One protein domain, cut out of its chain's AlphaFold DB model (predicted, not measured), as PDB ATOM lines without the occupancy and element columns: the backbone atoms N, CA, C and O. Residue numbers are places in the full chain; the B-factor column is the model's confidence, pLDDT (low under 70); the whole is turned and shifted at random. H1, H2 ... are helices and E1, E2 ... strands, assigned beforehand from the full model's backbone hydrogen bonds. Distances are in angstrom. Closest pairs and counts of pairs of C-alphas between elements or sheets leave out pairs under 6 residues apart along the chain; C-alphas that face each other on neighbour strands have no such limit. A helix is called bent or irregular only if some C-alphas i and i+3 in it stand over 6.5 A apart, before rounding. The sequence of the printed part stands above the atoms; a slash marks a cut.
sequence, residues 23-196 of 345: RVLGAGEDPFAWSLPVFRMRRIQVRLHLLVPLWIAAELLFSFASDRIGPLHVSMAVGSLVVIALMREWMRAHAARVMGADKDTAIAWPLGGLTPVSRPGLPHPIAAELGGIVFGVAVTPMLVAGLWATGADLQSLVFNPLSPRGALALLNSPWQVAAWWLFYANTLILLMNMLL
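This is residues 23 to 196 of the 345 residues of an uncharacterized protein of Phycisphaerales bacterium (UniProt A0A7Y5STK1). A small sheet of three strands, E1 to E3, covers the later part of one long helix, H2, which runs through the middle of the domain; on H2's other side H3 and H6 pack side by side, both slanting across it, and H1 folds back beside its start. The 174 printed residues hold, along the chain, E1, E2, H1, H2, E3, H3, H4, H5 and H6. The sheet's order is E1, E2, E3, mixed, and the class is mostly helix. The whole is compact, with a radius of gyration of the C-alphas of 17.4 A, and spans 51 by 34 by 28 A, only just elongated.

Find C-alpha 35 at (109.805, 135.953, 171.432); there E1, residues 35 to 41, begins. E2, residues 44 to 49, is the neighbour of E1 in the sheet, and E3, residues 105 to 108, is the neighbour of E2. From C-alpha 71 at (121.917, 123.844, 190.148), H2 runs 40.1 A through residues 71 to 98. H1 is residues 51 to 62. H3, residues 125 to 149, is 37.6 A long and irregular: C-alphas 129 and 132 are 7.1 A apart, with a kink of 42 degrees near residue 132. H4, residues 154 to 157, and H5, residues 165 to 168, precede H6, residues 174 to 195, which runs 31.0 A to C-alpha 195 at (118.022, 112.818, 161.737).

Look first at the hairpin E1 and E2, antiparallel, with N 38 and O 46 at 2.9 A, within hydrogen-bond range. E2 and E3 are parallel, with N 47 and O 106 at 2.8 A; E2, H1, H2 and E3 form a strand-helix-strand unit, two parallel neighbour strands joined through helices, with a left-handed crossover. H2 is on one face of the sheet, making two layers, at a height over the sheet of 9.4 A; H1 only grazes the sheet with residues 51 to 53. The hub H2 touches H3 with residues 88 to 97 alone, closest at the C-alphas of Arg 92 and Gly 131, 4.2 A, at a steep tilt of 40 degrees, opposite ways. H2 touches H6 with residues 73 to 85 alone, closest at the C-alphas of Ser 80 and Leu 182, 4.9 A, at a steep tilt of 47 degrees, the same way. H3 and H6 touch, closest at the C-alphas of Gly 136 and Leu 190, 5.4 A, at a shallow tilt of 27 degrees, opposite ways. H1 and H2, a helical hairpin, touch at a shallow tilt of 14 degrees, closest at the C-alphas of Leu 60 and Pro 71, 6.2 A. H4 and H5 touch, closest at the C-alphas of Ser 156 and Ala 167, 4.9 A. Every O i to N i+4 pair is within hydrogen-bond range in H1, H2 and H6, and 16 of 21 in H3; H4 and H5 are too short for such a pair.

The C-alphas of Ser 66 and Gly 121, the two farthest apart, are 55.6 A apart. The printed part has no cut; the link from E3 to H3 is long. The mean pLDDT of the printed part is 86.0, and residues 23 to 29, 66, 110 to 115 and 120 are under 70.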
ATOM      1  N   ARG A  23     106.191 144.588 170.867       59.84
ATOM      2  CA  ARG A  23     107.602 144.239 170.592       59.84
ATOM      3  C   ARG A  23     108.009 142.894 171.194       59.84
ATOM      4  O   ARG A  23     108.904 142.245 170.646       59.84
ATOM      5  N   VAL A  24     107.379 142.505 172.301       59.19
ATOM      6  CA  VAL A  24     107.671 141.279 173.062       59.19
ATOM      7  C   VAL A  24     106.790 140.104 172.623       59.19
ATOM      8  O   VAL A  24     107.274 138.983 172.497       59.19
ATOM      9  N   LEU A  25     105.515 140.348 172.334       58.44
ATOM     10  CA  LEU A  25     104.524 139.306 172.050       58.44
ATOM     11  C   LEU A  25     104.239 139.113 170.553       58.44
ATOM     12  O   LEU A  25     103.485 138.219 170.193       58.44
ATOM     13  N   GLY A  26     104.827 139.911 169.654       55.12
ATOM     14  CA  GLY A  26     104.412 139.896 168.246       55.12
ATOM     15  C   GLY A  26     102.945 140.329 168.092       55.12
ATOM     16  O   GLY A  26     102.321 140.801 169.044       55.12
ATOM     17  N   ALA A  27     102.378 140.223 166.888       53.69
ATOM     18  CA  ALA A  27     100.929 140.351 166.734       53.69
ATOM     19  C   ALA A  27     100.289 139.221 167.559       53.69
ATOM     20  O   ALA A  27     100.507 138.057 167.243       53.69
ATOM     21  N   GLY A  28      99.617 139.562 168.664       49.31
ATOM     22  CA  GLY A  28      99.286 138.666 169.785       49.31
ATOM     23  C   GLY A  28      98.309 137.514 169.509       49.31
ATOM     24  O   GLY A  28      97.633 137.080 170.433       49.31
ATOM     25  N   GLU A  29      98.225 137.029 168.273       62.59
ATOM     26  CA  GLU A  29      97.302 135.989 167.814       62.59
ATOM     27  C   GLU A  29      97.964 134.598 167.696       62.59
ATOM     28  O   GLU A  29      97.250 133.600 167.675       62.59
ATOM     29  N   ASP A  30      99.305 134.497 167.683       70.12
ATOM     30  CA  ASP A  30     100.030 133.215 167.579       70.12
ATOM     31  C   ASP A  30     101.009 132.994 168.758       70.12
ATOM     32  O   ASP A  30     102.045 133.667 168.830       70.12
ATOM     33  N   PRO A  31     100.737 132.038 169.671       72.50
ATOM     34  CA  PRO A  31     101.632 131.694 170.778       72.50
ATOM     35  C   PRO A  31     103.039 131.268 170.335       72.50
ATOM     36  O   PRO A  31     103.979 131.423 171.109       72.50
ATOM     37  N   PHE A  32     103.202 130.759 169.105       70.31
ATOM     38  CA  PHE A  32     104.503 130.381 168.539       70.31
ATOM     39  C   PHE A  32     105.316 131.590 168.029       70.31
ATOM     40  O   PHE A  32     106.482 131.456 167.655       70.31
ATOM     41  N   ALA A  33     104.739 132.793 168.005       72.81
ATOM     42  CA  ALA A  33     105.447 134.013 167.615       72.81
ATOM     43  C   ALA A  33     106.081 134.753 168.809       72.81
ATOM     44  O   ALA A  33     106.921 135.645 168.623       72.81
ATOM     45  N   TRP A  34     105.705 134.390 170.040       83.12
ATOM     46  CA  TRP A  34     106.112 135.090 171.257       83.12
ATOM     47  C   TRP A  34     107.606 134.929 171.508       83.12
ATOM     48  O   TRP A  34     108.115 133.842 171.775       83.12
ATOM     49  N   SER A  35     108.349 136.026 171.418       87.38
ATOM     50  CA  SER A  35     109.805 135.953 171.432       87.38
ATOM     51  C   SER A  35     110.437 137.229 171.957       87.38
ATOM     52  O   SER A  35     109.964 138.331 171.700       87.38
ATOM     53  N   LEU A  36     111.552 137.084 172.657       89.12
ATOM     54  CA  LEU A  36     112.324 138.181 173.220       89.12
ATOM     55  C   LEU A  36     113.556 138.437 172.349       89.12
ATOM     56  O   LEU A  36     114.253 137.485 172.000       89.12
ATOM     57  N   PRO A  37     113.857 139.685 171.961       90.06
ATOM     58  CA  PRO A  37     115.099 139.975 171.256       90.06
ATOM     59  C   PRO A  37     116.297 139.708 172.178       90.06
ATOM     60  O   PRO A  37     116.315 140.191 173.305       90.06
ATOM     61  N   VAL A  38     117.290 138.958 171.692       90.62
ATOM     62  CA  VAL A  38     118.519 138.673 172.457       90.62
ATOM     63  C   VAL A  38     119.646 139.576 171.985       90.62
ATOM     64  O   VAL A  38     120.202 140.343 172.761       90.62
ATOM     65  N   PHE A  39     119.968 139.519 170.692       92.12
ATOM     66  CA  PHE A  39     121.012 140.343 170.093       92.12
ATOM     67  C   PHE A  39     120.732 140.602 168.609       92.12
ATOM     68  O   PHE A  39     119.910 139.935 167.974       92.12
ATOM     69  N   ARG A  40     121.427 141.588 168.038       90.75
ATOM     70  CA  ARG A  40     121.408 141.884 166.603       90.75
ATOM     71  C   ARG A  40     122.836 141.898 166.074       90.75
ATOM     72  O   ARG A  40     123.668 142.638 166.583       90.75
ATOM     73  N   MET A  41     123.104 141.109 165.036       90.19
ATOM     74  CA  MET A  41     124.424 141.006 164.411       90.19
ATOM     75  C   MET A  41     124.290 140.953 162.885       90.19
ATOM     76  O   MET A  41     123.504 140.168 162.363       90.19
ATOM     77  N   ARG A  42     125.063 141.780 162.159       82.94
ATOM     78  CA  ARG A  42     125.103 141.834 160.677       82.94
ATOM     79  C   ARG A  42     123.704 141.865 160.026       82.94
ATOM     80  O   ARG A  42     123.424 141.086 159.121       82.94
ATOM     81  N   ARG A  43     122.835 142.765 160.509       86.31
ATOM     82  CA  ARG A  43     121.408 142.939 160.131       86.31
ATOM     83  C   ARG A  43     120.436 141.836 160.570       86.31
ATOM     84  O   ARG A  43     119.238 142.060 160.498       86.31
ATOM     85  N   ILE A  44     120.908 140.716 161.111       88.06
ATOM     86  CA  ILE A  44     120.042 139.648 161.627       88.06
ATOM     87  C   ILE A  44     119.710 139.935 163.091       88.06
ATOM     88  O   ILE A  44     120.607 140.050 163.931       88.06
ATOM     89  N   GLN A  45     118.424 140.042 163.412       90.62
ATOM     90  CA  GLN A  45     117.933 140.093 164.783       90.62
ATOM     91  C   GLN A  45     117.604 138.683 165.269       90.62
ATOM     92  O   GLN A  45     116.646 138.060 164.805       90.62
ATOM     93  N   VAL A  46     118.387 138.202 166.233       90.31
ATOM     94  CA  VAL A  46     118.153 136.913 166.877       90.31
ATOM     95  C   VAL A  46     117.227 137.124 168.066       90.31
ATOM     96  O   VAL A  46     117.463 137.965 168.938       90.31
ATOM     97  N   ARG A  47     116.137 136.367 168.075       91.56
ATOM     98  CA  ARG A  47     115.110 136.379 169.112       91.56
ATOM     99  C   ARG A  47     115.045 135.001 169.750       91.56
ATOM    100  O   ARG A  47     115.274 134.008 169.075       91.56
ATOM    101  N   LEU A  48     114.712 134.936 171.026       90.31
ATOM    102  CA  LEU A  48     114.527 133.698 171.768       90.31
ATOM    103  C   LEU A  48     113.045 133.512 172.060       90.31
ATOM    104  O   LEU A  48     112.402 134.436 172.554       90.31
ATOM    105  N   HIS A  49     112.494 132.344 171.750       90.25
ATOM    106  CA  HIS A  49     111.090 132.073 172.035       90.25
ATOM    107  C   HIS A  49     110.803 132.125 173.545       90.25
ATOM    108  O   HIS A  49     111.606 131.624 174.329       90.25
ATOM    109  N   LEU A  50     109.654 132.675 173.959       88.19
ATOM    110  CA  LEU A  50     109.300 132.890 175.375       88.19
ATOM    111  C   LEU A  50     109.223 131.586 176.192       88.19
ATOM    112  O   LEU A  50     109.493 131.581 177.391       88.19
ATOM    113  N   LEU A  51     108.921 130.465 175.533       86.56
ATOM    114  CA  LEU A  51     108.946 129.141 176.161       86.56
ATOM    115  C   LEU A  51     110.334 128.783 176.709       86.56
ATOM    116  O   LEU A  51     110.421 128.081 177.709       86.56
ATOM    117  N   VAL A  52     111.410 129.270 176.082       88.19
ATOM    118  CA  VAL A  52     112.775 128.967 176.521       88.19
ATOM    119  C   VAL A  52     113.042 129.529 177.917       88.19
ATOM    120  O   VAL A  52     113.248 128.718 178.807       88.19
ATOM    121  N   PRO A  53     113.002 130.850 178.184       88.75
ATOM    122  CA  PRO A  53     113.270 131.368 179.524       88.75
ATOM    123  C   PRO A  53     112.311 130.812 180.587       88.75
ATOM    124  O   PRO A  53     112.739 130.603 181.719       88.75
ATOM    125  N   LEU A  54     111.057 130.503 180.234       88.50
ATOM    126  CA  LEU A  54     110.123 129.841 181.150       88.50
ATOM    127  C   LEU A  54     110.582 128.420 181.513       88.50
ATOM    128  O   LEU A  54     110.599 128.054 182.686       88.50
ATOM    129  N   TRP A  55     110.995 127.632 180.518       89.19
ATOM    130  CA  TRP A  55     111.549 126.296 180.732       89.19
ATOM    131  C   TRP A  55     112.867 126.341 181.523       89.19
ATOM    132  O   TRP A  55     113.044 125.555 182.448       89.19
ATOM    133  N   ILE A  56     113.747 127.308 181.239       90.12
ATOM    134  CA  ILE A  56     114.986 127.540 181.999       90.12
ATOM    135  C   ILE A  56     114.677 127.805 183.474       90.12
ATOM    136  O   ILE A  56     115.291 127.199 184.350       90.12
ATOM    137  N   ALA A  57     113.723 128.698 183.752       89.81
ATOM    138  CA  ALA A  57     113.321 129.020 185.116       89.81
ATOM    139  C   ALA A  57     112.769 127.788 185.846       89.81
ATOM    140  O   ALA A  57     113.118 127.560 187.003       89.81
ATOM    141  N   ALA A  58     111.966 126.965 185.162       88.69
ATOM    142  CA  ALA A  58     111.454 125.716 185.712       88.69
ATOM    143  C   ALA A  58     112.583 124.720 186.032       88.69
ATOM    144  O   ALA A  58     112.657 124.238 187.159       88.69
ATOM    145  N   GLU A  59     113.493 124.444 185.092       87.94
ATOM    146  CA  GLU A  59     114.616 123.517 185.314       87.94
ATOM    147  C   GLU A  59     115.521 123.970 186.464       87.94
ATOM    148  O   GLU A  59     115.906 123.160 187.308       87.94
ATOM    149  N   LEU A  60     115.822 125.270 186.550       89.00
ATOM    150  CA  LEU A  60     116.612 125.818 187.651       89.00
ATOM    151  C   LEU A  60     115.874 125.708 188.986       89.00
ATOM    152  O   LEU A  60     116.479 125.290 189.970       89.00
ATOM    153  N   LEU A  61     114.575 126.007 189.035       88.69
ATOM    154  CA  LEU A  61     113.779 125.878 190.257       88.69
ATOM    155  C   LEU A  61     113.717 124.422 190.743       88.69
ATOM    156  O   LEU A  61     113.932 124.152 191.923       88.69
ATOM    157  N   PHE A  62     113.493 123.471 189.834       86.00
ATOM    158  CA  PHE A  62     113.444 122.046 190.171       86.00
ATOM    159  C   PHE A  62     114.821 121.439 190.468       86.00
ATOM    160  O   PHE A  62     114.888 120.378 191.089       86.00
ATOM    161  N   SER A  63     115.918 122.096 190.077       87.19
ATOM    162  CA  SER A  63     117.281 121.630 190.372       87.19
ATOM    163  C   SER A  63     117.663 121.710 191.854       87.19
ATOM    164  O   SER A  63     118.605 121.041 192.271       87.19
ATOM    165  N   PHE A  64     116.922 122.477 192.660       85.12
ATOM    166  CA  PHE A  64     117.136 122.575 194.108       85.12
ATOM    167  C   PHE A  64     116.568 121.386 194.901       85.12
ATOM    168  O   PHE A  64     116.836 121.274 196.096       85.12
ATOM    169  N   ALA A  65     115.794 120.494 194.271       84.00
ATOM    170  CA  ALA A  65     115.296 119.290 194.933       84.00
ATOM    171  C   ALA A  65     116.439 118.287 195.189       84.00
ATOM    172  O   ALA A  65     117.255 118.033 194.303       84.00
ATOM    173  N   SER A  66     116.473 117.691 196.387       65.31
ATOM    174  CA  SER A  66     117.616 116.929 196.923       65.31
ATOM    175  C   SER A  66     118.075 115.720 196.090       65.31
ATOM    176  O   SER A  66     119.231 115.330 196.201       65.31
ATOM    177  N   ASP A  67     117.227 115.181 195.207       72.00
ATOM    178  CA  ASP A  67     117.539 114.012 194.363       72.00
ATOM    179  C   ASP A  67     117.996 114.373 192.932       72.00
ATOM    180  O   ASP A  67     118.085 113.518 192.040       72.00
ATOM    181  N   ARG A  68     118.238 115.661 192.655       73.62
ATOM    182  CA  ARG A  68     118.544 116.167 191.309       73.62
ATOM    183  C   ARG A  68     120.024 116.510 191.147       73.62
ATOM    184  O   ARG A  68     120.782 116.691 192.092       73.62
ATOM    185  N   ILE A  69     120.431 116.603 189.882       75.75
ATOM    186  CA  ILE A  69     121.730 117.156 189.503       75.75
ATOM    187  C   ILE A  69     121.761 118.616 189.985       75.75
ATOM    188  O   ILE A  69     120.833 119.365 189.687       75.75
ATOM    189  N   GLY A  70     122.805 119.000 190.727       84.44
ATOM    190  CA  GLY A  70     122.863 120.305 191.388       84.44
ATOM    191  C   GLY A  70     122.724 121.506 190.434       84.44
ATOM    192  O   GLY A  70     123.064 121.405 189.248       84.44
ATOM    193  N   PRO A  71     122.295 122.675 190.949       87.25
ATOM    194  CA  PRO A  71     121.917 123.844 190.148       87.25
ATOM    195  C   PRO A  71     123.034 124.346 189.230       87.25
ATOM    196  O   PRO A  71     122.769 124.780 188.110       87.25
ATOM    197  N   LEU A  72     124.297 124.222 189.653       89.06
ATOM    198  CA  LEU A  72     125.446 124.609 188.835       89.06
ATOM    199  C   LEU A  72     125.503 123.817 187.518       89.06
ATOM    200  O   LEU A  72     125.623 124.403 186.445       89.06
ATOM    201  N   HIS A  73     125.338 122.496 187.578       88.06
ATOM    202  CA  HIS A  73     125.363 121.633 186.396       88.06
ATOM    203  C   HIS A  73     124.164 121.894 185.482       88.06
ATOM    204  O   HIS A  73     124.320 121.917 184.265       88.06
ATOM    205  N   VAL A  74     122.980 122.130 186.058       90.12
ATOM    206  CA  VAL A  74     121.779 122.485 185.287       90.12
ATOM    207  C   VAL A  74     121.975 123.822 184.577       90.12
ATOM    208  O   VAL A  74     121.681 123.924 183.388       90.12
ATOM    209  N   SER A  75     122.551 124.820 185.254       91.88
ATOM    210  CA  SER A  75     122.841 126.120 184.643       91.88
ATOM    211  C   SER A  75     123.843 126.016 183.488       91.88
ATOM    212  O   SER A  75     123.625 126.628 182.444       91.88
ATOM    213  N   MET A  76     124.885 125.184 183.617       93.81
ATOM    214  CA  MET A  76     125.841 124.912 182.536       93.81
ATOM    215  C   MET A  76     125.184 124.181 181.362       93.81
ATOM    216  O   MET A  76     125.386 124.570 180.214       93.81
ATOM    217  N   ALA A  77     124.370 123.154 181.629       91.12
ATOM    218  CA  ALA A  77     123.669 122.394 180.594       91.12
ATOM    219  C   ALA A  77     122.723 123.285 179.778       91.12
ATOM    220  O   ALA A  77     122.767 123.319 178.548       91.12
ATOM    221  N   VAL A  78     121.885 124.041 180.483       91.62
ATOM    222  CA  VAL A  78     120.886 124.933 179.896       91.62
ATOM    223  C   VAL A  78     121.554 126.109 179.184       91.62
ATOM    224  O   VAL A  78     121.173 126.437 178.059       91.62
ATOM    225  N   GLY A  79     122.576 126.717 179.794       93.88
ATOM    226  CA  GLY A  79     123.355 127.793 179.184       93.88
ATOM    227  C   GLY A  79     124.000 127.353 177.871       93.88
ATOM    228  O   GLY A  79     123.852 128.033 176.856       93.88
ATOM    229  N   SER A  80     124.623 126.173 177.859       94.75
ATOM    230  CA  SER A  80     125.189 125.565 176.652       94.75
ATOM    231  C   SER A  80     124.135 125.328 175.571       94.75
ATOM    232  O   SER A  80     124.358 125.689 174.416       94.75
ATOM    233  N   LEU A  81     122.959 124.795 175.930       92.69
ATOM    234  CA  LEU A  81     121.856 124.589 174.986       92.69
ATOM    235  C   LEU A  81     121.413 125.904 174.332       92.69
ATOM    236  O   LEU A  81     121.274 125.967 173.113       92.69
ATOM    237  N   VAL A  82     121.227 126.960 175.128       92.75
ATOM    238  CA  VAL A  82     120.808 128.279 174.634       92.75
ATOM    239  C   VAL A  82     121.865 128.884 173.717       92.75
ATOM    240  O   VAL A  82     121.526 129.349 172.631       92.75
ATOM    241  N   VAL A  83     123.138 128.860 174.121       93.88
ATOM    242  CA  VAL A  83     124.242 129.408 173.319       93.88
ATOM    243  C   VAL A  83     124.327 128.698 171.969       93.88
ATOM    244  O   VAL A  83     124.321 129.360 170.930       93.88
ATOM    245  N   ILE A  84     124.334 127.363 171.965       94.62
ATOM    246  CA  ILE A  84     124.383 126.573 170.732       94.62
ATOM    247  C   ILE A  84     123.143 126.827 169.867       94.62
ATOM    248  O   ILE A  84     123.283 127.049 168.665       94.62
ATOM    249  N   ALA A  85     121.939 126.846 170.447       92.25
ATOM    250  CA  ALA A  85     120.705 127.089 169.700       92.25
ATOM    251  C   ALA A  85     120.687 128.481 169.044       92.25
ATOM    252  O   ALA A  85     120.318 128.610 167.875       92.25
ATOM    253  N   LEU A  86     121.133 129.518 169.764       92.38
ATOM    254  CA  LEU A  86     121.234 130.882 169.244       92.38
ATOM    255  C   LEU A  86     122.258 130.986 168.110       92.38
ATOM    256  O   LEU A  86     121.955 131.572 167.070       92.38
ATOM    257  N   MET A  87     123.456 130.423 168.294       93.12
ATOM    258  CA  MET A  87     124.514 130.466 167.278       93.12
ATOM    259  C   MET A  87     124.127 129.682 166.027       93.12
ATOM    260  O   MET A  87     124.324 130.163 164.910       93.12
ATOM    261  N   ARG A  88     123.501 128.516 166.202       92.31
ATOM    262  CA  ARG A  88     122.988 127.705 165.102       92.31
ATOM    263  C   ARG A  88     121.936 128.453 164.286       92.31
ATOM    264  O   ARG A  88     122.035 128.486 163.061       92.31
ATOM    265  N   GLU A  89     120.937 129.048 164.936       91.31
ATOM    266  CA  GLU A  89     119.869 129.758 164.224       91.31
ATOM    267  C   GLU A  89     120.398 131.039 163.559       91.31
ATOM    268  O   GLU A  89     120.003 131.368 162.437       91.31
ATOM    269  N   TRP A  90     121.364 131.717 164.190       91.62
ATOM    270  CA  TRP A  90     122.097 132.807 163.549       91.62
ATOM    271  C   TRP A  90     122.835 132.331 162.293       91.62
ATOM    272  O   TRP A  90     122.711 132.973 161.250       91.62
ATOM    273  N   MET A  91     123.535 131.192 162.347       92.00
ATOM    274  CA  MET A  91     124.256 130.654 161.189       92.00
ATOM    275  C   MET A  91     123.305 130.228 160.067       92.00
ATOM    276  O   MET A  91     123.562 130.520 158.901       92.00
ATOM    277  N   ARG A  92     122.163 129.612 160.398       89.94
ATOM    278  CA  ARG A  92     121.111 129.288 159.422       89.94
ATOM    279  C   ARG A  92     120.581 130.551 158.740       89.94
ATOM    280  O   ARG A  92     120.455 130.587 157.519       89.94
ATOM    281  N   ALA A  93     120.304 131.610 159.501       90.38
ATOM    282  CA  ALA A  93     119.882 132.891 158.936       90.38
ATOM    283  C   ALA A  93     120.993 133.570 158.118       90.38
ATOM    284  O   ALA A  93     120.714 134.157 157.077       90.38
ATOM    285  N   HIS A  94     122.250 133.463 158.542       91.44
ATOM    286  CA  HIS A  94     123.385 133.993 157.798       91.44
ATOM    287  C   HIS A  94     123.561 133.284 156.451       91.44
ATOM    288  O   HIS A  94     123.624 133.954 155.421       91.44
ATOM    289  N   ALA A  95     123.540 131.947 156.441       90.81
ATOM    290  CA  ALA A  95     123.586 131.140 155.226       90.81
ATOM    291  C   ALA A  95     122.433 131.494 154.276       90.81
ATOM    292  O   ALA A  95     122.656 131.704 153.087       90.81
ATOM    293  N   ALA A  96     121.219 131.661 154.807       89.50
ATOM    294  CA  ALA A  96     120.068 132.110 154.031       89.50
ATOM    295  C   ALA A  96     120.333 133.424 153.284       89.50
ATOM    296  O   ALA A  96     120.061 133.528 152.090       89.50
ATOM    297  N   ARG A  97     120.894 134.419 153.978       89.56
ATOM    298  CA  ARG A  97     121.205 135.729 153.393       89.56
ATOM    299  C   ARG A  97     122.300 135.661 152.344       89.56
ATOM    300  O   ARG A  97     122.192 136.337 151.329       89.56
ATOM    301  N   VAL A  98     123.340 134.860 152.583       90.56
ATOM    302  CA  VAL A  98     124.407 134.627 151.597       90.56
ATOM    303  C   VAL A  98     123.823 134.044 150.307       90.56
ATOM    304  O   VAL A  98     124.259 134.410 149.223       90.56
ATOM    305  N   MET A  99     122.775 133.224 150.416       89.81
ATOM    306  CA  MET A  99     122.042 132.664 149.274       89.81
ATOM    307  C   MET A  99     120.970 133.604 148.692       89.81
ATOM    308  O   MET A  99     120.189 133.176 147.845       89.81
ATOM    309  N   GLY A 100     120.901 134.865 149.135       85.75
ATOM    310  CA  GLY A 100     119.975 135.877 148.612       85.75
ATOM    311  C   GLY A 100     118.613 135.953 149.310       85.75
ATOM    312  O   GLY A 100     117.725 136.652 148.829       85.75
ATOM    313  N   ALA A 101     118.410 135.261 150.437       85.50
ATOM    314  CA  ALA A 101     117.157 135.356 151.181       85.50
ATOM    315  C   ALA A 101     117.079 136.649 152.008       85.50
ATOM    316  O   ALA A 101     117.991 136.974 152.773       85.50
ATOM    317  N   ASP A 102     115.927 137.319 151.956       82.12
ATOM    318  CA  ASP A 102     115.606 138.415 152.868       82.12
ATOM    319  C   ASP A 102     115.101 137.868 154.218       82.12
ATOM    320  O   ASP A 102     113.897 137.710 154.470       82.12
ATOM    321  N   LYS A 103     116.057 137.444 155.058       78.81
ATOM    322  CA  LYS A 103     115.831 136.952 156.426       78.81
ATOM    323  C   LYS A 103     116.524 137.888 157.421       78.81
ATOM    324  O   LYS A 103     117.718 137.763 157.698       78.81
ATOM    325  N   ASP A 104     115.750 138.834 157.950       81.81
ATOM    326  CA  ASP A 104     116.189 139.824 158.948       81.81
ATOM    327  C   ASP A 104     115.955 139.376 160.396       81.81
ATOM    328  O   ASP A 104     116.521 139.940 161.333       81.81
ATOM    329  N   THR A 105     115.130 138.349 160.604       82.75
ATOM    330  CA  THR A 105     114.790 137.840 161.936       82.75
ATOM    331  C   THR A 105     114.980 136.332 162.012       82.75
ATOM    332  O   THR A 105     114.660 135.593 161.079       82.75
ATOM    333  N   ALA A 106     115.536 135.878 163.132       85.94
ATOM    334  CA  ALA A 106     115.791 134.471 163.401       85.94
ATOM    335  C   ALA A 106     115.300 134.154 164.818       85.94
ATOM    336  O   ALA A 106     115.761 134.766 165.782       85.94
ATOM    337  N   ILE A 107     114.315 133.263 164.942       87.31
ATOM    338  CA  ILE A 107     113.721 132.903 166.235       87.31
ATOM    339  C   ILE A 107     114.327 131.575 166.672       87.31
ATOM    340  O   ILE A 107     114.036 130.529 166.094       87.31
ATOM    341  N   ALA A 108     115.166 131.628 167.700       87.31
ATOM    342  CA  ALA A 108     115.741 130.464 168.334       87.31
ATOM    343  C   ALA A 108     114.695 129.775 169.212       87.31
ATOM    344  O   ALA A 108     114.112 130.357 170.135       87.31
ATOM    345  N   TRP A 109     114.505 128.504 168.909       83.00
ATOM    346  CA  TRP A 109     113.716 127.553 169.670       83.00
ATOM    347  C   TRP A 109     114.656 126.516 170.274       83.00
ATOM    348  O   TRP A 109     115.694 126.223 169.678       83.00
ATOM    349  N   PRO A 110     114.288 125.902 171.409       67.62
ATOM    350  CA  PRO A 110     115.162 124.946 172.072       67.62
ATOM    351  C   PRO A 110     115.407 123.685 171.225       67.62
ATOM    352  O   PRO A 110     116.422 123.025 171.408       67.62
ATOM    353  N   LEU A 111     114.517 123.370 170.271       69.81
ATOM    354  CA  LEU A 111     114.597 122.160 169.440       69.81
ATOM    355  C   LEU A 111     114.881 122.426 167.944       69.81
ATOM    356  O   LEU A 111     115.434 121.551 167.278       69.81
ATOM    357  N   GLY A 112     114.591 123.619 167.408       67.88
ATOM    358  CA  GLY A 112     114.832 123.959 165.993       67.88
ATOM    359  C   GLY A 112     113.932 125.074 165.449       67.88
ATOM    360  O   GLY A 112     112.900 125.382 166.034       67.88
ATOM    361  N   GLY A 113     114.320 125.713 164.342       68.75
ATOM    362  CA  GLY A 113     113.606 126.870 163.791       68.75
ATOM    363  C   GLY A 113     112.293 126.506 163.084       68.75
ATOM    364  O   GLY A 113     112.300 125.780 162.092       68.75
ATOM    365  N   LEU A 114     111.172 127.087 163.534       66.25
ATOM    366  CA  LEU A 114     109.817 126.847 162.995       66.25
ATOM    367  C   LEU A 114     109.562 127.388 161.583       66.25
ATOM    368  O   LEU A 114     108.568 127.033 160.951       66.25
ATOM    369  N   THR A 115     110.412 128.281 161.087       67.56
ATOM    370  CA  THR A 115     110.200 128.940 159.797       67.56
ATOM    371  C   THR A 115     111.149 128.367 158.753       67.56
ATOM    372  O   THR A 115     112.359 128.600 158.871       67.56
ATOM    373  N   PRO A 116     110.633 127.674 157.717       71.00
ATOM    374  CA  PRO A 116     111.431 127.312 156.556       71.00
ATOM    375  C   PRO A 116     112.098 128.556 155.972       71.00
ATOM    376  O   PRO A 116     111.483 129.621 155.859       71.00
ATOM    377  N   VAL A 117     113.364 128.414 155.608       75.56
ATOM    378  CA  VAL A 117     114.126 129.449 154.910       75.56
ATOM    379  C   VAL A 117     113.778 129.447 153.420       75.56
ATOM    380  O   VAL A 117     113.748 130.497 152.779       75.56
ATOM    381  N   SER A 118     113.484 128.269 152.875       72.31
ATOM    382  CA  SER A 118     113.231 128.046 151.458       72.31
ATOM    383  C   SER A 118     111.975 128.766 150.980       72.31
ATOM    384  O   SER A 118     110.856 128.458 151.398       72.31
ATOM    385  N   ARG A 119     112.147 129.687 150.031       73.25
ATOM    386  CA  ARG A 119     111.076 130.471 149.398       73.25
ATOM    387  C   ARG A 119     111.129 130.343 147.868       73.25
ATOM    388  O   ARG A 119     112.164 129.941 147.337       73.25
ATOM    389  N   PRO A 120     110.017 130.627 147.153       68.81
ATOM    390  CA  PRO A 120     110.057 130.742 145.693       68.81
ATOM    391  C   PRO A 120     111.133 131.744 145.256       68.81
ATOM    392  O   PRO A 120     111.249 132.795 145.874       68.81
ATOM    393  N   GLY A 121     111.904 131.411 144.219       73.38
ATOM    394  CA  GLY A 121     112.920 132.303 143.646       73.38
ATOM    395  C   GLY A 121     114.285 132.309 144.346       73.38
ATOM    396  O   GLY A 121     115.182 133.008 143.892       73.38
ATOM    397  N   LEU A 122     114.483 131.533 145.419       83.38
ATOM    398  CA  LEU A 122     115.801 131.397 146.046       83.38
ATOM    399  C   LEU A 122     116.689 130.446 145.210       83.38
ATOM    400  O   LEU A 122     116.246 129.325 144.951       83.38
ATOM    401  N   PRO A 123     117.923 130.828 144.819       81.88
ATOM    402  CA  PRO A 123     118.753 130.042 143.898       81.88
ATOM    403  C   PRO A 123     119.221 128.709 144.497       81.88
ATOM    404  O   PRO A 123     119.214 127.677 143.828       81.88
ATOM    405  N   HIS A 124     119.580 128.700 145.784       87.69
ATOM    406  CA  HIS A 124     120.101 127.514 146.469       87.69
ATOM    407  C   HIS A 124     119.330 127.234 147.770       87.69
ATOM    408  O   HIS A 124     119.863 127.419 148.868       87.69
ATOM    409  N   PRO A 125     118.066 126.772 147.682       88.00
ATOM    410  CA  PRO A 125     117.205 126.616 148.851       88.00
ATOM    411  C   PRO A 125     117.701 125.528 149.806       88.00
ATOM    412  O   PRO A 125     117.677 125.721 151.015       88.00
ATOM    413  N   ILE A 126     118.244 124.427 149.279       90.81
ATOM    414  CA  ILE A 126     118.808 123.343 150.096       90.81
ATOM    415  C   ILE A 126     120.001 123.851 150.920       90.81
ATOM    416  O   ILE A 126     120.061 123.626 152.125       90.81
ATOM    417  N   ALA A 127     120.927 124.583 150.292       90.31
ATOM    418  CA  ALA A 127     122.106 125.117 150.972       90.31
ATOM    419  C   ALA A 127     121.732 126.131 152.069       90.31
ATOM    420  O   ALA A 127     122.339 126.140 153.137       90.31
ATOM    421  N   ALA A 128     120.696 126.941 151.832       89.06
ATOM    422  CA  ALA A 128     120.174 127.881 152.817       89.06
ATOM    423  C   ALA A 128     119.593 127.180 154.063       89.06
ATOM    424  O   ALA A 128     119.782 127.658 155.181       89.06
ATOM    425  N   GLU A 129     118.926 126.034 153.894       89.94
ATOM    426  CA  GLU A 129     118.402 125.236 155.015       89.94
ATOM    427  C   GLU A 129     119.506 124.494 155.777       89.94
ATOM    428  O   GLU A 129     119.433 124.364 156.999       89.94
ATOM    429  N   LEU A 130     120.558 124.056 155.079       92.75
ATOM    430  CA  LEU A 130     121.675 123.315 155.669       92.75
ATOM    431  C   LEU A 130     122.551 124.151 156.612       92.75
ATOM    432  O   LEU A 130     123.322 123.570 157.371       92.75
ATOM    433  N   GLY A 131     122.444 125.485 156.613       91.69
ATOM    434  CA  GLY A 131     123.341 126.360 157.379       91.69
ATOM    435  C   GLY A 131     123.442 126.027 158.875       91.69
ATOM    436  O   GLY A 131     124.532 126.074 159.445       91.69
ATOM    437  N   GLY A 132     122.332 125.627 159.507       91.00
ATOM    438  CA  GLY A 132     122.327 125.203 160.912       91.00
ATOM    439  C   GLY A 132     123.009 123.847 161.147       91.00
ATOM    440  O   GLY A 132     123.697 123.664 162.151       91.00
ATOM    441  N   ILE A 133     122.867 122.909 160.210       94.50
ATOM    442  CA  ILE A 133     123.513 121.587 160.265       94.50
ATOM    443  C   ILE A 133     125.019 121.732 160.023       94.50
ATOM    444  O   ILE A 133     125.818 121.192 160.784       94.50
ATOM    445  N   VAL A 134     125.410 122.521 159.019       95.81
ATOM    446  CA  VAL A 134     126.817 122.816 158.707       95.81
ATOM    447  C   VAL A 134     127.518 123.445 159.910       95.81
ATOM    448  O   VAL A 134     128.634 123.042 160.229       95.81
ATOM    449  N   PHE A 135     126.856 124.362 160.628       95.31
ATOM    450  CA  PHE A 135     127.366 124.896 161.893       95.31
ATOM    451  C   PHE A 135     127.673 123.790 162.905       95.31
ATOM    452  O   PHE A 135     128.791 123.712 163.407       95.31
ATOM    453  N   GLY A 136     126.696 122.921 163.185       95.06
ATOM    454  CA  GLY A 136     126.863 121.859 164.177       95.06
ATOM    455  C   GLY A 136     127.994 120.895 163.813       95.06
ATOM    456  O   GLY A 136     128.809 120.550 164.672       95.06
ATOM    457  N   VAL A 137     128.094 120.510 162.537       97.12
ATOM    458  CA  VAL A 137     129.181 119.657 162.026       97.12
ATOM    459  C   VAL A 137     130.537 120.348 162.175       97.12
ATOM    460  O   VAL A 137     131.470 119.730 162.679       97.12
ATOM    461  N   ALA A 138     130.648 121.625 161.802       96.94
ATOM    462  CA  ALA A 138     131.903 122.375 161.861       96.94
ATOM    463  C   ALA A 138     132.387 122.629 163.300       96.94
ATOM    464  O   ALA A 138     133.585 122.584 163.572       96.94
ATOM    465  N   VAL A 139     131.463 122.865 164.233       96.62
ATOM    466  CA  VAL A 139     131.782 123.150 165.641       96.62
ATOM    467  C   VAL A 139     132.130 121.883 166.426       96.62
ATOM    468  O   VAL A 139     132.911 121.950 167.373       96.62
ATOM    469  N   THR A 140     131.623 120.715 166.021       95.56
ATOM    470  CA  THR A 140     131.903 119.432 166.694       95.56
ATOM    471  C   THR A 140     133.404 119.166 166.900       95.56
ATOM    472  O   THR A 140     133.801 119.007 168.055       95.56
ATOM    473  N   PRO A 141     134.272 119.163 165.865       95.38
ATOM    474  CA  PRO A 141     135.702 118.913 166.061       95.38
ATOM    475  C   PRO A 141     136.377 119.980 166.933       95.38
ATOM    476  O   PRO A 141     137.285 119.649 167.689       95.38
ATOM    477  N   MET A 142     135.916 121.237 166.891       95.69
ATOM    478  CA  MET A 142     136.442 122.303 167.754       95.69
ATOM    479  C   MET A 142     136.123 122.042 169.230       95.69
ATOM    480  O   MET A 142     136.985 122.230 170.085       95.69
ATOM    481  N   LEU A 143     134.906 121.584 169.537       95.19
ATOM    482  CA  LEU A 143     134.500 121.245 170.903       95.19
ATOM    483  C   LEU A 143     135.197 119.979 171.409       95.19
ATOM    484  O   LEU A 143     135.614 119.945 172.563       95.19
ATOM    485  N   VAL A 144     135.380 118.976 170.545       93.94
ATOM    486  CA  VAL A 144     136.158 117.768 170.865       93.94
ATOM    487  C   VAL A 144     137.610 118.132 171.179       93.94
ATOM    488  O   VAL A 144     138.125 117.736 172.221       93.94
ATOM    489  N   ALA A 145     138.256 118.932 170.324       93.38
ATOM    490  CA  ALA A 145     139.624 119.394 170.545       93.38
ATOM    491  C   ALA A 145     139.742 120.263 171.806       93.38
ATOM    492  O   ALA A 145     140.683 120.098 172.579       93.38
ATOM    493  N   GLY A 146     138.771 121.148 172.047       92.75
ATOM    494  CA  GLY A 146     138.708 121.974 173.252       92.75
ATOM    495  C   GLY A 146     138.585 121.140 174.525       92.75
ATOM    496  O   GLY A 146     139.309 121.385 175.483       92.75
ATOM    497  N   LEU A 147     137.728 120.116 174.527       92.06
ATOM    498  CA  LEU A 147     137.587 119.208 175.664       92.06
ATOM    499  C   LEU A 147     138.861 118.377 175.877       92.06
ATOM    500  O   LEU A 147     139.350 118.279 177.000       92.06
ATOM    501  N   TRP A 148     139.462 117.856 174.807       91.44
ATOM    502  CA  TRP A 148     140.728 117.125 174.894       91.44
ATOM    503  C   TRP A 148     141.870 117.996 175.447       91.44
ATOM    504  O   TRP A 148     142.613 117.560 176.323       91.44
ATOM    505  N   ALA A 149     141.947 119.268 175.042       92.12
ATOM    506  CA  ALA A 149     142.937 120.223 175.546       92.12
ATOM    507  C   ALA A 149     142.803 120.517 177.054       92.12
ATOM    508  O   ALA A 149     143.771 120.933 177.686       92.12
ATOM    509  N   THR A 150     141.633 120.273 177.657       90.25
ATOM    510  CA  THR A 150     141.445 120.376 179.117       90.25
ATOM    511  C   THR A 150     141.934 119.147 179.893       90.25
ATOM    512  O   THR A 150     141.758 119.088 181.113       90.25
ATOM    513  N   GLY A 151     142.528 118.161 179.210       88.25
ATOM    514  CA  GLY A 151     143.006 116.910 179.803       88.25
ATOM    515  C   GLY A 151     141.900 115.891 180.081       88.25
ATOM    516  O   GLY A 151     142.101 114.982 180.882       88.25
ATOM    517  N   ALA A 152     140.723 116.053 179.471       88.38
ATOM    518  CA  ALA A 152     139.647 115.076 179.571       88.38
ATOM    519  C   ALA A 152     139.977 113.822 178.745       88.38
ATOM    520  O   ALA A 152     140.490 113.918 177.627       88.38
ATOM    521  N   ASP A 153     139.655 112.647 179.287       84.44
ATOM    522  CA  ASP A 153     139.868 111.381 178.590       84.44
ATOM    523  C   ASP A 153     138.921 111.240 177.385       84.44
ATOM    524  O   ASP A 153     137.783 111.717 177.409       84.44
ATOM    525  N   LEU A 154     139.357 110.533 176.341       82.44
ATOM    526  CA  LEU A 154     138.546 110.260 175.152       82.44
ATOM    527  C   LEU A 154     137.277 109.467 175.492       82.44
ATOM    528  O   LEU A 154     136.274 109.603 174.799       82.44
ATOM    529  N   GLN A 155     137.271 108.700 176.587       84.44
ATOM    530  CA  GLN A 155     136.064 108.025 177.075       84.44
ATOM    531  C   GLN A 155     134.946 109.005 177.465       84.44
ATOM    532  O   GLN A 155     133.766 108.673 177.347       84.44
ATOM    533  N   SER A 156     135.284 110.240 177.856       80.62
ATOM    534  CA  SER A 156     134.287 111.280 178.152       80.62
ATOM    535  C   SER A 156     133.545 111.780 176.904       80.62
ATOM    536  O   SER A 156     132.470 112.370 177.023       80.62
ATOM    537  N   LEU A 157     134.065 111.502 175.700       82.75
ATOM    538  CA  LEU A 157     133.433 111.859 174.424       82.75
ATOM    539  C   LEU A 157     132.300 110.911 174.023       82.75
ATOM    540  O   LEU A 157     131.609 111.178 173.037       82.75
ATOM    541  N   VAL A 158     132.084 109.815 174.761       81.88
ATOM    542  CA  VAL A 158     130.979 108.893 174.493       81.88
ATOM    543  C   VAL A 158     129.656 109.634 174.674       81.88
ATOM    544  O   VAL A 158     129.237 109.977 175.782       81.88
ATOM    545  N   PHE A 159     128.984 109.886 173.554       81.81
ATOM    546  CA  PHE A 159     127.697 110.557 173.542       81.81
ATOM    547  C   PHE A 159     126.588 109.564 173.885       81.81
ATOM    548  O   PHE A 159     126.244 108.695 173.086       81.81
ATOM    549  N   ASN A 160     125.996 109.729 175.066       81.62
ATOM    550  CA  ASN A 160     124.749 109.070 175.424       81.62
ATOM    551  C   ASN A 160     123.654 110.130 175.640       81.62
ATOM    552  O   ASN A 160     123.693 110.839 176.652       81.62
ATOM    553  N   PRO A 161     122.672 110.252 174.725       78.44
ATOM    554  CA  PRO A 161     121.634 111.274 174.824       78.44
ATOM    555  C   PRO A 161     120.712 111.079 176.035       78.44
ATOM    556  O   PRO A 161     120.135 112.054 176.506       78.44
ATOM    557  N   LEU A 162     120.586 109.860 176.567       76.06
ATOM    558  CA  LEU A 162     119.648 109.537 177.647       76.06
ATOM    559  C   LEU A 162     120.306 109.613 179.031       76.06
ATOM    560  O   LEU A 162     119.687 110.068 179.993       76.06
ATOM    561  N   SER A 163     121.590 109.259 179.140       79.44
ATOM    562  CA  SER A 163     122.301 109.217 180.423       79.44
ATOM    563  C   SER A 163     123.613 110.023 180.417       79.44
ATOM    564  O   SER A 163     124.700 109.437 180.380       79.44
ATOM    565  N   PRO A 164     123.557 111.365 180.546       82.88
ATOM    566  CA  PRO A 164     124.757 112.210 180.590       82.88
ATOM    567  C   PRO A 164     125.617 111.984 181.849       82.88
ATOM    568  O   PRO A 164     126.799 112.311 181.867       82.88
ATOM    569  N   ARG A 165     125.042 111.397 182.910       82.88
ATOM    570  CA  ARG A 165     125.695 111.218 184.221       82.88
ATOM    571  C   ARG A 165     126.985 110.397 184.160       82.88
ATOM    572  O   ARG A 165     127.911 110.706 184.898       82.88
ATOM    573  N   GLY A 166     127.045 109.381 183.296       83.19
ATOM    574  CA  GLY A 166     128.224 108.516 183.183       83.19
ATOM    575  C   GLY A 166     129.456 109.276 182.696       83.19
ATOM    576  O   GLY A 166     130.515 109.175 183.299       83.19
ATOM    577  N   ALA A 167     129.295 110.105 181.664       86.19
ATOM    578  CA  ALA A 167     130.384 110.929 181.145       86.19
ATOM    579  C   ALA A 167     130.784 112.037 182.130       86.19
ATOM    580  O   ALA A 167     131.969 112.288 182.313       86.19
ATOM    581  N   LEU A 168     129.813 112.652 182.817       86.69
ATOM    582  CA  LEU A 168     130.083 113.677 183.832       86.69
ATOM    583  C   LEU A 168     130.898 113.144 185.019       86.69
ATOM    584  O   LEU A 168     131.705 113.886 185.566       86.69
ATOM    585  N   ALA A 169     130.721 111.873 185.395       86.19
ATOM    586  CA  ALA A 169     131.475 111.248 186.486       86.19
ATOM    587  C   ALA A 169     132.980 111.103 186.188       86.19
ATOM    588  O   ALA A 169     133.767 110.924 187.112       86.19
ATOM    589  N   LEU A 170     133.377 111.184 184.915       86.62
ATOM    590  CA  LEU A 170     134.774 111.127 184.480       86.62
ATOM    591  C   LEU A 170     135.451 112.509 184.478       86.62
ATOM    592  O   LEU A 170     136.659 112.601 184.259       86.62
ATOM    593  N   LEU A 171     134.688 113.588 184.681       89.25
ATOM    594  CA  LEU A 171     135.182 114.961 184.612       89.25
ATOM    595  C   LEU A 171     135.520 115.472 186.012       89.25
ATOM    596  O   LEU A 171     134.712 115.391 186.932       89.25
ATOM    597  N   ASN A 172     136.706 116.060 186.154       88.00
ATOM    598  CA  ASN A 172     137.259 116.447 187.458       88.00
ATOM    599  C   ASN A 172     137.305 117.968 187.672       88.00
ATOM    600  O   ASN A 172     137.712 118.438 188.731       88.00
ATOM    601  N   SER A 173     136.916 118.758 186.668       90.00
ATOM    602  CA  SER A 173     137.019 120.220 186.688       90.00
ATOM    603  C   SER A 173     135.739 120.888 186.176       90.00
ATOM    604  O   SER A 173     135.160 120.421 185.193       90.00
ATOM    605  N   PRO A 174     135.302 122.020 186.763       89.81
ATOM    606  CA  PRO A 174     134.120 122.747 186.292       89.81
ATOM    607  C   PRO A 174     134.253 123.217 184.837       89.81
ATOM    608  O   PRO A 174     133.260 123.273 184.114       89.81
ATOM    609  N   TRP A 175     135.474 123.503 184.374       89.44
ATOM    610  CA  TRP A 175     135.724 123.881 182.980       89.44
ATOM    611  C   TRP A 175     135.562 122.701 182.019       89.44
ATOM    612  O   TRP A 175     135.009 122.877 180.936       89.44
ATOM    613  N   GLN A 176     135.967 121.495 182.438       92.19
ATOM    614  CA  GLN A 176     135.716 120.259 181.691       92.19
ATOM    615  C   GLN A 176     134.213 119.995 181.582       92.19
ATOM    616  O   GLN A 176     133.714 119.718 180.497       92.19
ATOM    617  N   VAL A 177     133.477 120.154 182.688       91.94
ATOM    618  CA  VAL A 177     132.014 120.002 182.719       91.94
ATOM    619  C   VAL A 177     131.331 121.003 181.784       91.94
ATOM    620  O   VAL A 177     130.462 120.619 181.004       91.94
ATOM    621  N   ALA A 178     131.737 122.275 181.806       92.62
ATOM    622  CA  ALA A 178     131.185 123.295 180.918       92.62
ATOM    623  C   ALA A 178     131.473 123.002 179.433       92.62
ATOM    624  O   ALA A 178     130.556 123.043 178.608       92.62
ATOM    625  N   ALA A 179     132.720 122.655 179.091       93.69
ATOM    626  CA  ALA A 179     133.108 122.277 177.731       93.69
ATOM    627  C   ALA A 179     132.357 121.025 177.250       93.69
ATOM    628  O   ALA A 179     131.876 120.979 176.115       93.69
ATOM    629  N   TRP A 180     132.186 120.040 178.132       94.75
ATOM    630  CA  TRP A 180     131.424 118.835 177.842       94.75
ATOM    631  C   TRP A 180     129.942 119.137 177.607       94.75
ATOM    632  O   TRP A 180     129.362 118.616 176.660       94.75
ATOM    633  N   TRP A 181     129.324 120.031 178.389       94.69
ATOM    634  CA  TRP A 181     127.941 120.452 178.145       94.69
ATOM    635  C   TRP A 181     127.764 121.179 176.810       94.69
ATOM    636  O   TRP A 181     126.736 120.986 176.163       94.69
ATOM    637  N   LEU A 182     128.746 121.973 176.368       95.44
ATOM    638  CA  LEU A 182     128.737 122.572 175.027       95.44
ATOM    639  C   LEU A 182     128.803 121.497 173.942       95.44
ATOM    640  O   LEU A 182     128.002 121.525 173.007       95.44
ATOM    641  N   PHE A 183     129.717 120.531 174.082       95.56
ATOM    642  CA  PHE A 183     129.819 119.382 173.180       95.56
ATOM    643  C   PHE A 183     128.511 118.585 173.134       95.56
ATOM    644  O   PHE A 183     127.983 118.321 172.054       95.56
ATOM    645  N   TYR A 184     127.956 118.255 174.296       94.06
ATOM    646  CA  TYR A 184     126.713 117.512 174.428       94.06
ATOM    647  C   TYR A 184     125.538 118.265 173.794       94.06
ATOM    648  O   TYR A 184     124.798 117.681 173.005       94.06
ATOM    649  N   ALA A 185     125.390 119.564 174.074       93.88
ATOM    650  CA  ALA A 185     124.339 120.397 173.493       93.88
ATOM    651  C   ALA A 185     124.464 120.505 171.966       93.88
ATOM    652  O   ALA A 185     123.467 120.350 171.260       93.88
ATOM    653  N   ASN A 186     125.679 120.725 171.449       95.56
ATOM    654  CA  ASN A 186     125.948 120.761 170.012       95.56
ATOM    655  C   ASN A 186     125.590 119.440 169.336       95.56
ATOM    656  O   ASN A 186     124.834 119.439 168.368       95.56
ATOM    657  N   THR A 187     126.077 118.325 169.876       94.75
ATOM    658  CA  THR A 187     125.821 116.989 169.331       94.75
ATOM    659  C   THR A 187     124.335 116.646 169.387       94.75
ATOM    660  O   THR A 187     123.773 116.209 168.387       94.75
ATOM    661  N   LEU A 188     123.660 116.913 170.509       92.38
ATOM    662  CA  LEU A 188     122.225 116.669 170.655       92.38
ATOM    663  C   LEU A 188     121.409 117.476 169.637       92.38
ATOM    664  O   LEU A 188     120.583 116.911 168.922       92.38
ATOM    665  N   ILE A 189     121.653 118.786 169.542       92.69
ATOM    666  CA  ILE A 189     120.936 119.657 168.606       92.69
ATOM    667  C   ILE A 189     121.229 119.248 167.158       92.69
ATOM    668  O   ILE A 189     120.291 119.172 166.362       92.69
ATOM    669  N   LEU A 190     122.489 118.966 166.816       94.56
ATOM    670  CA  LEU A 190     122.891 118.513 165.484       94.56
ATOM    671  C   LEU A 190     122.167 117.221 165.102       94.56
ATOM    672  O   LEU A 190     121.536 117.172 164.049       94.56
ATOM    673  N   LEU A 191     122.207 116.203 165.965       93.19
ATOM    674  CA  LEU A 191     121.582 114.910 165.700       93.19
ATOM    675  C   LEU A 191     120.070 115.051 165.531       93.19
ATOM    676  O   LEU A 191     119.520 114.597 164.533       93.19
ATOM    677  N   MET A 192     119.388 115.746 166.443       91.31
ATOM    678  CA  MET A 192     117.946 115.962 166.309       91.31
ATOM    679  C   MET A 192     117.598 116.688 165.004       91.31
ATOM    680  O   MET A 192     116.636 116.329 164.334       91.31
ATOM    681  N   ASN A 193     118.406 117.669 164.597       92.44
ATOM    682  CA  ASN A 193     118.118 118.473 163.410       92.44
ATOM    683  C   ASN A 193     118.553 117.847 162.089       92.44
ATOM    684  O   ASN A 193     118.040 118.246 161.048       92.44
ATOM    685  N   MET A 194     119.448 116.864 162.134       93.50
ATOM    686  CA  MET A 194     119.890 116.108 160.969       93.50
ATOM    687  C   MET A 194     119.066 114.830 160.760       93.50
ATOM    688  O   MET A 194     118.784 114.485 159.617       93.50
ATOM    689  N   LEU A 195     118.669 114.133 161.833       91.69
ATOM    690  CA  LEU A 195     118.022 112.818 161.737       91.69
ATOM    691  C   LEU A 195     116.492 112.865 161.680       91.69
ATOM    692  O   LEU A 195     115.895 111.900 161.212       91.69
ATOM    693  N   LEU A 196     115.839 113.928 162.163       91.50
ATOM    694  CA  LEU A 196     114.378 113.958 162.295       91.50
ATOM    695  C   LEU A 196     113.725 114.740 161.143       91.50
ATOM    696  O   LEU A 196     113.688 115.971 161.199       91.50
TER     697      LEU A 196